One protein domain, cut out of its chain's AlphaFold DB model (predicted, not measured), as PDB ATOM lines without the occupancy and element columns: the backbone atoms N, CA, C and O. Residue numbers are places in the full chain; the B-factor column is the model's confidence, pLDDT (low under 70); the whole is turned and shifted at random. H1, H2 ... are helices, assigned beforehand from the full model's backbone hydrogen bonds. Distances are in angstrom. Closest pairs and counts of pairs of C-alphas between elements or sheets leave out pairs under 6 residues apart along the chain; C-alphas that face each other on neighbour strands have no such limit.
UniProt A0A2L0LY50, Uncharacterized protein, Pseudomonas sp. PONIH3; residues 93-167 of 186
ATOM      1  N   GLN A  93      15.992   3.315  23.725       80.50
ATOM      2  CA  GLN A  93      16.446   3.483  25.108       80.50
ATOM      3  C   GLN A  93      17.766   2.758  25.345       80.50
ATOM      4  O   GLN A  93      18.687   3.361  25.863       80.50
ATOM      5  N   GLU A  94      17.910   1.526  24.878       78.25
ATOM      6  CA  GLU A  94      19.125   0.729  24.994       78.25
ATOM      7  C   GLU A  94      20.282   1.374  24.226       78.25
ATOM      8  O   GLU A  94      21.406   1.429  24.720       78.25
ATOM      9  N   PHE A  95      20.006   1.964  23.056       82.38
ATOM     10  CA  PHE A  95      20.975   2.801  22.357       82.38
ATOM     11  C   PHE A  95      21.321   4.065  23.150       82.38
ATOM     12  O   PHE A  95      22.494   4.417  23.239       82.38
ATOM     13  N   HIS A  96      20.338   4.761  23.725       84.38
ATOM     14  CA  HIS A  96      20.587   5.949  24.539       84.38
ATOM     15  C   HIS A  96      21.405   5.614  25.793       84.38
ATOM     16  O   HIS A  96      22.390   6.288  26.084       84.38
ATOM     17  N   ASP A  97      21.056   4.537  26.484       84.31
ATOM     18  CA  ASP A  97      21.753   4.014  27.650       84.31
ATOM     19  C   ASP A  97      23.165   3.592  27.264       84.31
ATOM     20  O   ASP A  97      24.125   3.981  27.925       84.31
ATOM     21  N   TYR A  98      23.326   2.897  26.133       79.25
ATOM     22  CA  TYR A  98      24.631   2.606  25.559       79.25
ATOM     23  C   TYR A  98      25.404   3.894  25.284       79.25
ATOM     24  O   TYR A  98      26.555   4.003  25.684       79.25
ATOM     25  N   MET A  99      24.799   4.910  24.669       83.25
ATOM     26  CA  MET A  99      25.457   6.187  24.398       83.25
ATOM     27  C   MET A  99      25.860   6.918  25.681       83.25
ATOM     28  O   MET A  99      26.965   7.469  25.707       83.25
ATOM     29  N   ALA A 100      25.044   6.834  26.732       83.50
ATOM     30  CA  ALA A 100      25.299   7.384  28.057       83.50
ATOM     31  C   ALA A 100      26.392   6.629  28.839       83.50
ATOM     32  O   ALA A 100      26.978   7.203  29.760       83.50
ATOM     33  N   LYS A 101      26.727   5.381  28.468       83.12
ATOM     34  CA  LYS A 101      27.848   4.652  29.081       83.12
ATOM     35  C   LYS A 101      29.164   5.389  28.874       83.12
ATOM     36  O   LYS A 101      29.456   5.939  27.802       83.12
ATOM     37  N   SER A 102      30.005   5.314  29.902       81.81
ATOM     38  CA  SER A 102      31.367   5.829  29.826       81.81
ATOM     39  C   SER A 102      32.157   5.117  28.712       81.81
ATOM     40  O   SER A 102      31.927   3.933  28.446       81.81
ATOM     41  N   PRO A 103      33.124   5.796  28.067       79.25
ATOM     42  CA  PRO A 103      33.997   5.163  27.079       79.25
ATOM     43  C   PRO A 103      34.673   3.901  27.624       79.25
ATOM     44  O   PRO A 103      34.719   2.889  26.936       79.25
ATOM     45  N   ALA A 104      35.101   3.921  28.889       79.50
ATOM     46  CA  ALA A 104      35.709   2.766  29.541       79.50
ATOM     47  C   ALA A 104      34.754   1.560  29.636       79.50
ATOM     48  O   ALA A 104      35.157   0.435  29.352       79.50
ATOM     49  N   GLN A 105      33.478   1.784  29.973       81.44
ATOM     50  CA  GLN A 105      32.469   0.717  29.988       81.44
ATOM     51  C   GLN A 105      32.206   0.153  28.593       81.44
ATOM     52  O   GLN A 105      32.132  -1.062  28.445       81.44
ATOM     53  N   LYS A 106      32.136   1.005  27.564       84.88
ATOM     54  CA  LYS A 106      31.976   0.551  26.173       84.88
ATOM     55  C   LYS A 106      33.147  -0.317  25.721       84.88
ATOM     56  O   LYS A 106      32.936  -1.344  25.091       84.88
ATOM     57  N   ILE A 107      34.372   0.076  26.068       81.38
ATOM     58  CA  ILE A 107      35.588  -0.676  25.733       81.38
ATOM     59  C   ILE A 107      35.600  -2.023  26.452       81.38
ATOM     60  O   ILE A 107      35.901  -3.039  25.831       81.38
ATOM     61  N   LYS A 108      35.218  -2.046  27.735       81.06
ATOM     62  CA  LYS A 108      35.039  -3.285  28.497       81.06
ATOM     63  C   LYS A 108      34.028  -4.207  27.813       81.06
ATOM     64  O   LYS A 108      34.374  -5.335  27.489       81.06
ATOM     65  N   GLU A 109      32.811  -3.730  27.559       81.69
ATOM     66  CA  GLU A 109      31.747  -4.524  26.928       81.69
ATOM     67  C   GLU A 109      32.162  -5.042  25.548       81.69
ATOM     68  O   GLU A 109      32.031  -6.234  25.285       81.69
ATOM     69  N   LYS A 110      32.760  -4.187  24.711       81.88
ATOM     70  CA  LYS A 110      33.268  -4.578  23.394       81.88
ATOM     71  C   LYS A 110      34.346  -5.659  23.490       81.88
ATOM     72  O   LYS A 110      34.277  -6.635  22.753       81.88
ATOM     73  N   MET A 111      35.316  -5.514  24.395       79.44
ATOM     74  CA  MET A 111      36.364  -6.521  24.608       79.44
ATOM     75  C   MET A 111      35.785  -7.854  25.091       79.44
ATOM     76  O   MET A 111      36.226  -8.911  24.646       79.44
ATOM     77  N   LEU A 112      34.787  -7.822  25.978       81.62
ATOM     78  CA  LEU A 112      34.083  -9.027  26.419       81.62
ATOM     79  C   LEU A 112      33.352  -9.696  25.242       81.62
ATOM     80  O   LEU A 112      33.532 -10.893  25.019       81.62
ATOM     81  N   GLN A 113      32.624  -8.916  24.436       81.50
ATOM     82  CA  GLN A 113      31.933  -9.406  23.239       81.50
ATOM     83  C   GLN A 113      32.895  -9.992  22.194       81.50
ATOM     84  O   GLN A 113      32.603 -11.043  21.630       81.50
ATOM     85  N   GLU A 114      34.050  -9.362  21.950       77.69
ATOM     86  CA  GLU A 114      35.082  -9.869  21.031       77.69
ATOM     87  C   GLU A 114      35.666 -11.210  21.492       77.69
ATOM     88  O   GLU A 114      36.010 -12.059  20.671       77.69
ATOM     89  N   LEU A 115      35.744 -11.428  22.806       75.75
ATOM     90  CA  LEU A 115      36.157 -12.704  23.390       75.75
ATOM     91  C   LEU A 115      35.017 -13.741  23.438       75.75
ATOM     92  O   LEU A 115      35.239 -14.854  23.914       75.75
ATOM     93  N   GLY A 116      33.819 -13.395  22.952       72.75
ATOM     94  CA  GLY A 116      32.637 -14.257  22.976       72.75
ATOM     95  C   GLY A 116      32.057 -14.471  24.374       72.75
ATOM     96  O   GLY A 116      31.341 -15.444  24.582       72.75
ATOM     97  N   LEU A 117      32.387 -13.597  25.329       71.81
ATOM     98  CA  LEU A 117      31.942 -13.670  26.717       71.81
ATOM     99  C   LEU A 117      30.863 -12.616  26.960       71.81
ATOM    100  O   LEU A 117      31.065 -11.430  26.697       71.81
ATOM    101  N   THR A 118      29.722 -13.029  27.504       75.00
ATOM    102  CA  THR A 118      28.746 -12.073  28.037       75.00
ATOM    103  C   THR A 118      29.230 -11.540  29.392       75.00
ATOM    104  O   THR A 118      30.080 -12.168  30.031       75.00
ATOM    105  N   PRO A 119      28.740 -10.381  29.865       67.81
ATOM    106  CA  PRO A 119      29.059  -9.895  31.208       67.81
ATOM    107  C   PRO A 119      28.754 -10.924  32.309       67.81
ATOM    108  O   PRO A 119      29.552 -11.054  33.238       67.81
ATOM    109  N   GLU A 120      27.684 -11.716  32.179       69.94
ATOM    110  CA  GLU A 120      27.386 -12.815  33.108       69.94
ATOM    111  C   GLU A 120      28.450 -13.921  33.065       69.94
ATOM    112  O   GLU A 120      28.850 -14.460  34.098       69.94
ATOM    113  N   GLU A 121      28.936 -14.256  31.871       67.19
ATOM    114  CA  GLU A 121      29.913 -15.324  31.677       67.19
ATOM    115  C   GLU A 121      31.323 -14.886  32.077       67.19
ATOM    116  O   GLU A 121      32.085 -15.677  32.633       67.19
ATOM    117  N   TYR A 122      31.641 -13.600  31.902       67.00
ATOM    118  CA  TYR A 122      32.818 -12.987  32.501       67.00
ATOM    119  C   TYR A 122      32.777 -13.121  34.021       67.00
ATOM    120  O   TYR A 122      33.792 -13.485  34.609       67.00
ATOM    121  N   ASP A 123      31.629 -12.901  34.669       71.69
ATOM    122  CA  ASP A 123      31.540 -13.036  36.123       71.69
ATOM    123  C   ASP A 123      31.667 -14.481  36.619       71.69
ATOM    124  O   ASP A 123      32.191 -14.717  37.713       71.69
ATOM    125  N   ALA A 124      31.299 -15.448  35.780       76.06
ATOM    126  CA  ALA A 124      31.520 -16.868  36.022       76.06
ATOM    127  C   ALA A 124      32.979 -17.322  35.781       76.06
ATOM    128  O   ALA A 124      33.342 -18.443  36.152       76.06
ATOM    129  N   LEU A 125      33.841 -16.489  35.178       73.50
ATOM    130  CA  LEU A 125      35.240 -16.852  34.943       73.50
ATOM    131  C   LEU A 125      36.046 -16.933  36.254       73.50
ATOM    132  O   LEU A 125      35.857 -16.126  37.167       73.50
ATOM    133  N   PRO A 126      37.038 -17.841  36.327       78.81
ATOM    134  CA  PRO A 126      37.991 -17.853  37.427       78.81
ATOM    135  C   PRO A 126      38.785 -16.533  37.475       78.81
ATOM    136  O   PRO A 126      39.082 -15.958  36.418       78.81
ATOM    137  N   PRO A 127      39.184 -16.072  38.677       78.44
ATOM    138  CA  PRO A 127      39.791 -14.753  38.887       78.44
ATOM    139  C   PRO A 127      41.050 -14.529  38.043       78.44
ATOM    140  O   PRO A 127      41.308 -13.424  37.581       78.44
ATOM    141  N   GLU A 128      41.793 -15.590  37.746       81.88
ATOM    142  CA  GLU A 128      43.001 -15.523  36.924       81.88
ATOM    143  C   GLU A 128      42.724 -15.176  35.454       81.88
ATOM    144  O   GLU A 128      43.498 -14.463  34.816       81.88
ATOM    145  N   ARG A 129      41.582 -15.617  34.909       76.75
ATOM    146  CA  ARG A 129      41.154 -15.205  33.564       76.75
ATOM    147  C   ARG A 129      40.569 -13.796  33.569       76.75
ATOM    148  O   ARG A 129      40.850 -13.059  32.628       76.75
ATOM    149  N   LYS A 130      39.843 -13.413  34.627       79.81
ATOM    150  CA  LYS A 130      39.329 -12.044  34.811       79.81
ATOM    151  C   LYS A 130      40.465 -11.020  34.792       79.81
ATOM    152  O   LYS A 130      40.438 -10.122  33.962       79.81
ATOM    153  N   MET A 131      41.522 -11.245  35.577       82.69
ATOM    154  CA  MET A 131      42.679 -10.340  35.646       82.69
ATOM    155  C   MET A 131      43.350 -10.114  34.286       82.69
ATOM    156  O   MET A 131      43.625  -8.975  33.923       82.69
ATOM    157  N   ARG A 132      43.562 -11.172  33.488       84.31
ATOM    158  CA  ARG A 132      44.156 -11.019  32.145       84.31
ATOM    159  C   ARG A 132      43.275 -10.223  31.184       84.31
ATOM    160  O   ARG A 132      43.786  -9.557  30.287       84.31
ATOM    161  N   ILE A 133      41.957 -10.350  31.320       80.00
ATOM    162  CA  ILE A 133      40.997  -9.589  30.519       80.00
ATOM    163  C   ILE A 133      40.988  -8.131  30.991       80.00
ATOM    164  O   ILE A 133      41.075  -7.229  30.162       80.00
ATOM    165  N   ASP A 134      40.986  -7.899  32.302       82.62
ATOM    166  CA  ASP A 134      41.005  -6.563  32.898       82.62
ATOM    167  C   ASP A 134      42.268  -5.787  32.544       82.62
ATOM    168  O   ASP A 134      42.181  -4.615  32.193       82.62
ATOM    169  N   GLU A 135      43.430  -6.434  32.558       86.19
ATOM    170  CA  GLU A 135      44.694  -5.818  32.155       86.19
ATOM    171  C   GLU A 135      44.659  -5.370  30.686       86.19
ATOM    172  O   GLU A 135      45.045  -4.246  30.353       86.19
ATOM    173  N   LYS A 136      44.116  -6.214  29.798       83.94
ATOM    174  CA  LYS A 136      43.919  -5.861  28.384       83.94
ATOM    175  C   LYS A 136      42.952  -4.693  28.213       83.94
ATOM    176  O   LYS A 136      43.219  -3.801  27.407       83.94
ATOM    177  N   ILE A 137      41.850  -4.692  28.960       83.75
ATOM    178  CA  ILE A 137      40.868  -3.604  28.935       83.75
ATOM    179  C   ILE A 137      41.514  -2.314  29.436       83.75
ATOM    180  O   ILE A 137      41.420  -1.300  28.755       83.75
ATOM    181  N   ALA A 138      42.207  -2.348  30.575       86.69
ATOM    182  CA  ALA A 138      42.860  -1.186  31.167       86.69
ATOM    183  C   ALA A 138      43.851  -0.543  30.192       86.69
ATOM    184  O   ALA A 138      43.789   0.665  29.955       86.69
ATOM    185  N   ARG A 139      44.691  -1.360  29.545       88.44
ATOM    186  CA  ARG A 139      45.615  -0.884  28.513       88.44
ATOM    187  C   ARG A 139      44.879  -0.217  27.352       88.44
ATOM    188  O   ARG A 139      45.269   0.865  26.921       88.44
ATOM    189  N   ARG A 140      43.803  -0.832  26.852       83.69
ATOM    190  CA  ARG A 140      43.043  -0.288  25.719       83.69
ATOM    191  C   ARG A 140      42.329   1.018  26.066       83.69
ATOM    192  O   ARG A 140      42.351   1.951  25.271       83.69
ATOM    193  N   VAL A 141      41.754   1.098  27.266       86.50
ATOM    194  CA  VAL A 141      41.124   2.315  27.793       86.50
ATOM    195  C   VAL A 141      42.138   3.448  27.887       86.50
ATOM    196  O   VAL A 141      41.819   4.569  27.496       86.50
ATOM    197  N   GLN A 142      43.350   3.165  28.366       85.69
ATOM    198  CA  GLN A 142      44.412   4.161  28.446       85.69
ATOM    199  C   GLN A 142      44.832   4.654  27.051       85.69
ATOM    200  O   GLN A 142      44.827   5.860  26.813       85.69
ATOM    201  N   GLU A 143      45.099   3.742  26.112       86.88
ATOM    202  CA  GLU A 143      45.459   4.092  24.731       86.88
ATOM    203  C   GLU A 143      44.375   4.957  24.056       86.88
ATOM    204  O   GLU A 143      44.679   5.983  23.447       86.88
ATOM    205  N   GLU A 144      43.094   4.593  24.185       82.62
ATOM    206  CA  GLU A 144      41.994   5.372  23.603       82.62
ATOM    207  C   GLU A 144      41.768   6.715  24.310       82.62
ATOM    208  O   GLU A 144      41.408   7.697  23.656       82.62
ATOM    209  N   ALA A 145      42.001   6.797  25.623       84.62
ATOM    210  CA  ALA A 145      41.948   8.058  26.357       84.62
ATOM    211  C   ALA A 145      43.046   9.027  25.887       84.62
ATOM    212  O   ALA A 145      42.767  10.208  25.665       84.62
ATOM    213  N   GLU A 146      44.266   8.531  25.678       86.06
ATOM    214  CA  GLU A 146      45.395   9.309  25.161       86.06
ATOM    215  C   GLU A 146      45.152   9.770  23.717       86.06
ATOM    216  O   GLU A 146      45.346  10.947  23.404       86.06
ATOM    217  N   LEU A 147      44.661   8.883  22.846       85.50
ATOM    218  CA  LEU A 147      44.283   9.206  21.464       85.50
ATOM    219  C   LEU A 147      43.175  10.258  21.405       85.50
ATOM    220  O   LEU A 147      43.285  11.232  20.664       85.50
ATOM    221  N   LYS A 148      42.112  10.104  22.201       83.50
ATOM    222  CA  LYS A 148      41.000  11.062  22.224       83.50
ATOM    223  C   LYS A 148      41.430  12.415  22.786       83.50
ATOM    224  O   LYS A 148      40.945  13.446  22.325       83.50
ATOM    225  N   THR A 149      42.336  12.419  23.762       83.44
ATOM    226  CA  THR A 149      42.911  13.653  24.312       83.44
ATOM    227  C   THR A 149      43.748  14.371  23.258       83.44
ATOM    228  O   THR A 149      43.529  15.557  23.032       83.44
ATOM    229  N   GLN A 150      44.624  13.654  22.551       80.44
ATOM    230  CA  GLN A 150      45.407  14.208  21.441       80.44
ATOM    231  C   GLN A 150      44.512  14.727  20.313       80.44
ATOM    232  O   GLN A 150      44.643  15.883  19.927       80.44
ATOM    233  N   ALA A 151      43.529  13.939  19.872       82.81
ATOM    234  CA  ALA A 151      42.584  14.348  18.837       82.81
ATOM    235  C   ALA A 151      41.765  15.581  19.250       82.81
ATOM    236  O   ALA A 151      41.483  16.447  18.425       82.81
ATOM    237  N   LYS A 152      41.393  15.704  20.532       82.81
ATOM    238  CA  LYS A 152      40.700  16.893  21.043       82.81
ATOM    239  C   LYS A 152      41.617  18.116  21.064       82.81
ATOM    240  O   LYS A 152      41.150  19.204  20.746       82.81
ATOM    241  N   ILE A 153      42.892  17.946  21.413       83.00
ATOM    242  CA  ILE A 153      43.895  19.018  21.362       83.00
ATOM    243  C   ILE A 153      44.121  19.462  19.912       83.00
ATOM    244  O   ILE A 153      44.066  20.658  19.646       83.00
ATOM    245  N   GLU A 154      44.289  18.535  18.967       77.44
ATOM    246  CA  GLU A 154      44.389  18.845  17.535       77.44
ATOM    247  C   GLU A 154      43.123  19.526  17.016       77.44
ATOM    248  O   GLU A 154      43.210  20.538  16.331       77.44
ATOM    249  N   GLN A 155      41.934  19.049  17.390       78.44
ATOM    250  CA  GLN A 155      40.677  19.692  17.014       78.44
ATOM    251  C   GLN A 155      40.595  21.125  17.554       78.44
ATOM    252  O   GLN A 155      40.128  22.027  16.858       78.44
ATOM    253  N   GLU A 156      41.045  21.352  18.787       75.38
ATOM    254  CA  GLU A 156      41.068  22.682  19.388       75.38
ATOM    255  C   GLU A 156      42.094  23.573  18.683       75.38
ATOM    256  O   GLU A 156      41.747  24.685  18.300       75.38
ATOM    257  N   GLN A 157      43.290  23.061  18.377       73.88
ATOM    258  CA  GLN A 157      44.310  23.750  17.583       73.88
ATOM    259  C   GLN A 157      43.841  24.069  16.161       73.88
ATOM    260  O   GLN A 157      44.114  25.160  15.666       73.88
ATOM    261  N   HIS A 158      43.109  23.167  15.510       69.25
ATOM    262  CA  HIS A 158      42.475  23.413  14.216       69.25
ATOM    263  C   HIS A 158      41.380  24.475  14.340       69.25
ATOM    264  O   HIS A 158      41.243  25.310  13.450       69.25
ATOM    265  N   ARG A 159      40.638  24.509  15.456       75.06
ATOM    266  CA  ARG A 159      39.656  25.565  15.733       75.06
ATOM    267  C   ARG A 159      40.328  26.922  15.945       75.06
ATOM    268  O   ARG A 159      39.810  27.918  15.451       75.06
ATOM    269  N   VAL A 160      41.475  26.973  16.631       70.56
ATOM    270  CA  VAL A 160      42.233  28.223  16.821       70.56
ATOM    271  C   VAL A 160      42.889  28.675  15.512       70.56
ATOM    272  O   VAL A 160      42.859  29.859  15.208       70.56
ATOM    273  N   GLN A 161      43.409  27.756  14.693       63.22
ATOM    274  CA  GLN A 161      43.962  28.071  13.369       63.22
ATOM    275  C   GLN A 161      42.880  28.530  12.384       63.22
ATOM    276  O   GLN A 161      43.088  29.509  11.679       63.22
ATOM    277  N   ALA A 162      41.704  27.897  12.383       61.06
ATOM    278  CA  ALA A 162      40.553  28.349  11.603       61.06
ATOM    279  C   ALA A 162      40.058  29.730  12.061       61.06
ATOM    280  O   ALA A 162      39.712  30.557  11.225       61.06
ATOM    281  N   ALA A 163      40.079  30.012  13.368       59.75
ATOM    282  CA  ALA A 163      39.768  31.342  13.889       59.75
ATOM    283  C   ALA A 163      40.839  32.388  13.522       59.75
ATOM    284  O   ALA A 163      40.499  33.542  13.292       59.75
ATOM    285  N   ASN A 164      42.112  31.994  13.419       59.41
ATOM    286  CA  ASN A 164      43.211  32.890  13.043       59.41
ATOM    287  C   ASN A 164      43.302  33.122  11.517       59.41
ATOM    288  O   ASN A 164      43.832  34.136  11.081       59.41
ATOM    289  N   LEU A 165      42.763  32.205  10.702       51.25
ATOM    290  CA  LEU A 165      42.602  32.354   9.245       51.25
ATOM    291  C   LEU A 165      41.407  33.250   8.864       51.25
ATOM    292  O   LEU A 165      41.336  33.718   7.733       51.25
ATOM    293  N   VAL A 166      40.498  33.532   9.804       53.78
ATOM    294  CA  VAL A 166      39.417  34.536   9.686       53.78
ATOM    295  C   VAL A 166      39.868  35.857  10.344       53.78
ATOM    296  O   VAL A 166      39.115  36.538  11.031       53.78
ATOM    297  N   GLY A 167      41.157  36.175  10.192       48.53
ATOM    298  CA  GLY A 167      41.826  37.341  10.772       48.53
ATOM    299  C   GLY A 167      42.174  38.453   9.778       48.53
ATOM    300  O   GLY A 167      42.849  39.392  10.182       48.53
TER     301      GLY A 167
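What this domain is: This is residues 93 to 167 of the 186 residues of an uncharacterized protein of Pseudomonas sp. PONIH3 (UniProt A0A2L0LY50). One long straight helix, H4, makes the longest axis, and three short helices lie over one side of its first half: H2 crosses it steeply, H3 sits near its beginning, and H1 lies beyond H2, away from H4. The later part of H4 sticks out as a bare arm, residues 146 to 167, of which 146 to 165 belong to H4. The printed part has 75 residues with four named helices, H1, H2, H3 and H4 along the chain, and no named strand; its class is all helix. It is extended, with a radius of gyration of the C-alphas of 17.8 A and spans of 61 by 30 by 15 A.

Where its parts are: H1 covers residues 93 to 100, beginning at C-alpha 93 (16.446, 3.483, 25.108). H2, residues 103 to 114, is 16.2 A long, and H3 is residues 119 to 124. H4, residues 127 to 165, runs 55.7 A from C-alpha 127 (39.791, -14.753, 38.887) to C-alpha 165 (42.602, 32.354, 9.245).

How they stand to each other: H1 and H2 are close but not clearly touching; their closest C-alphas, of Tyr 98 and Lys 106, are 7.7 A apart. H2 touches H4 at a steep tilt of 50 degrees, opposite ways; the closest C-alphas, of Ala 104 and Val 141, are 5.7 A apart, and H4 uses residues 137 to 141 alone. H2 and H3 only just touch, only at the corner, with 3 pairs of C-alphas within 8 A, the closest being Leu 112 and Pro 119 at 7.0 A. H3 and H4 are close but not clearly touching, with the C-alphas of Tyr 122 and Lys 130 closest at 7.0 A. H1 is apart from H3 and H4. In H1, H2 and H3 every O i to N i+4 pair is within hydrogen-bond range; in H4, 34 of 35 are.

The domain as a whole: The C-alphas farthest apart, of Pro 126 and Gly 167, are 61.4 A apart. Without the free stretch, the body spans 33 by 25 by 15 A. The printed part has no cut, and its three links are tight. The model's pLDDT is under 70 at residues 119 to 122, 158 and 161 to 167.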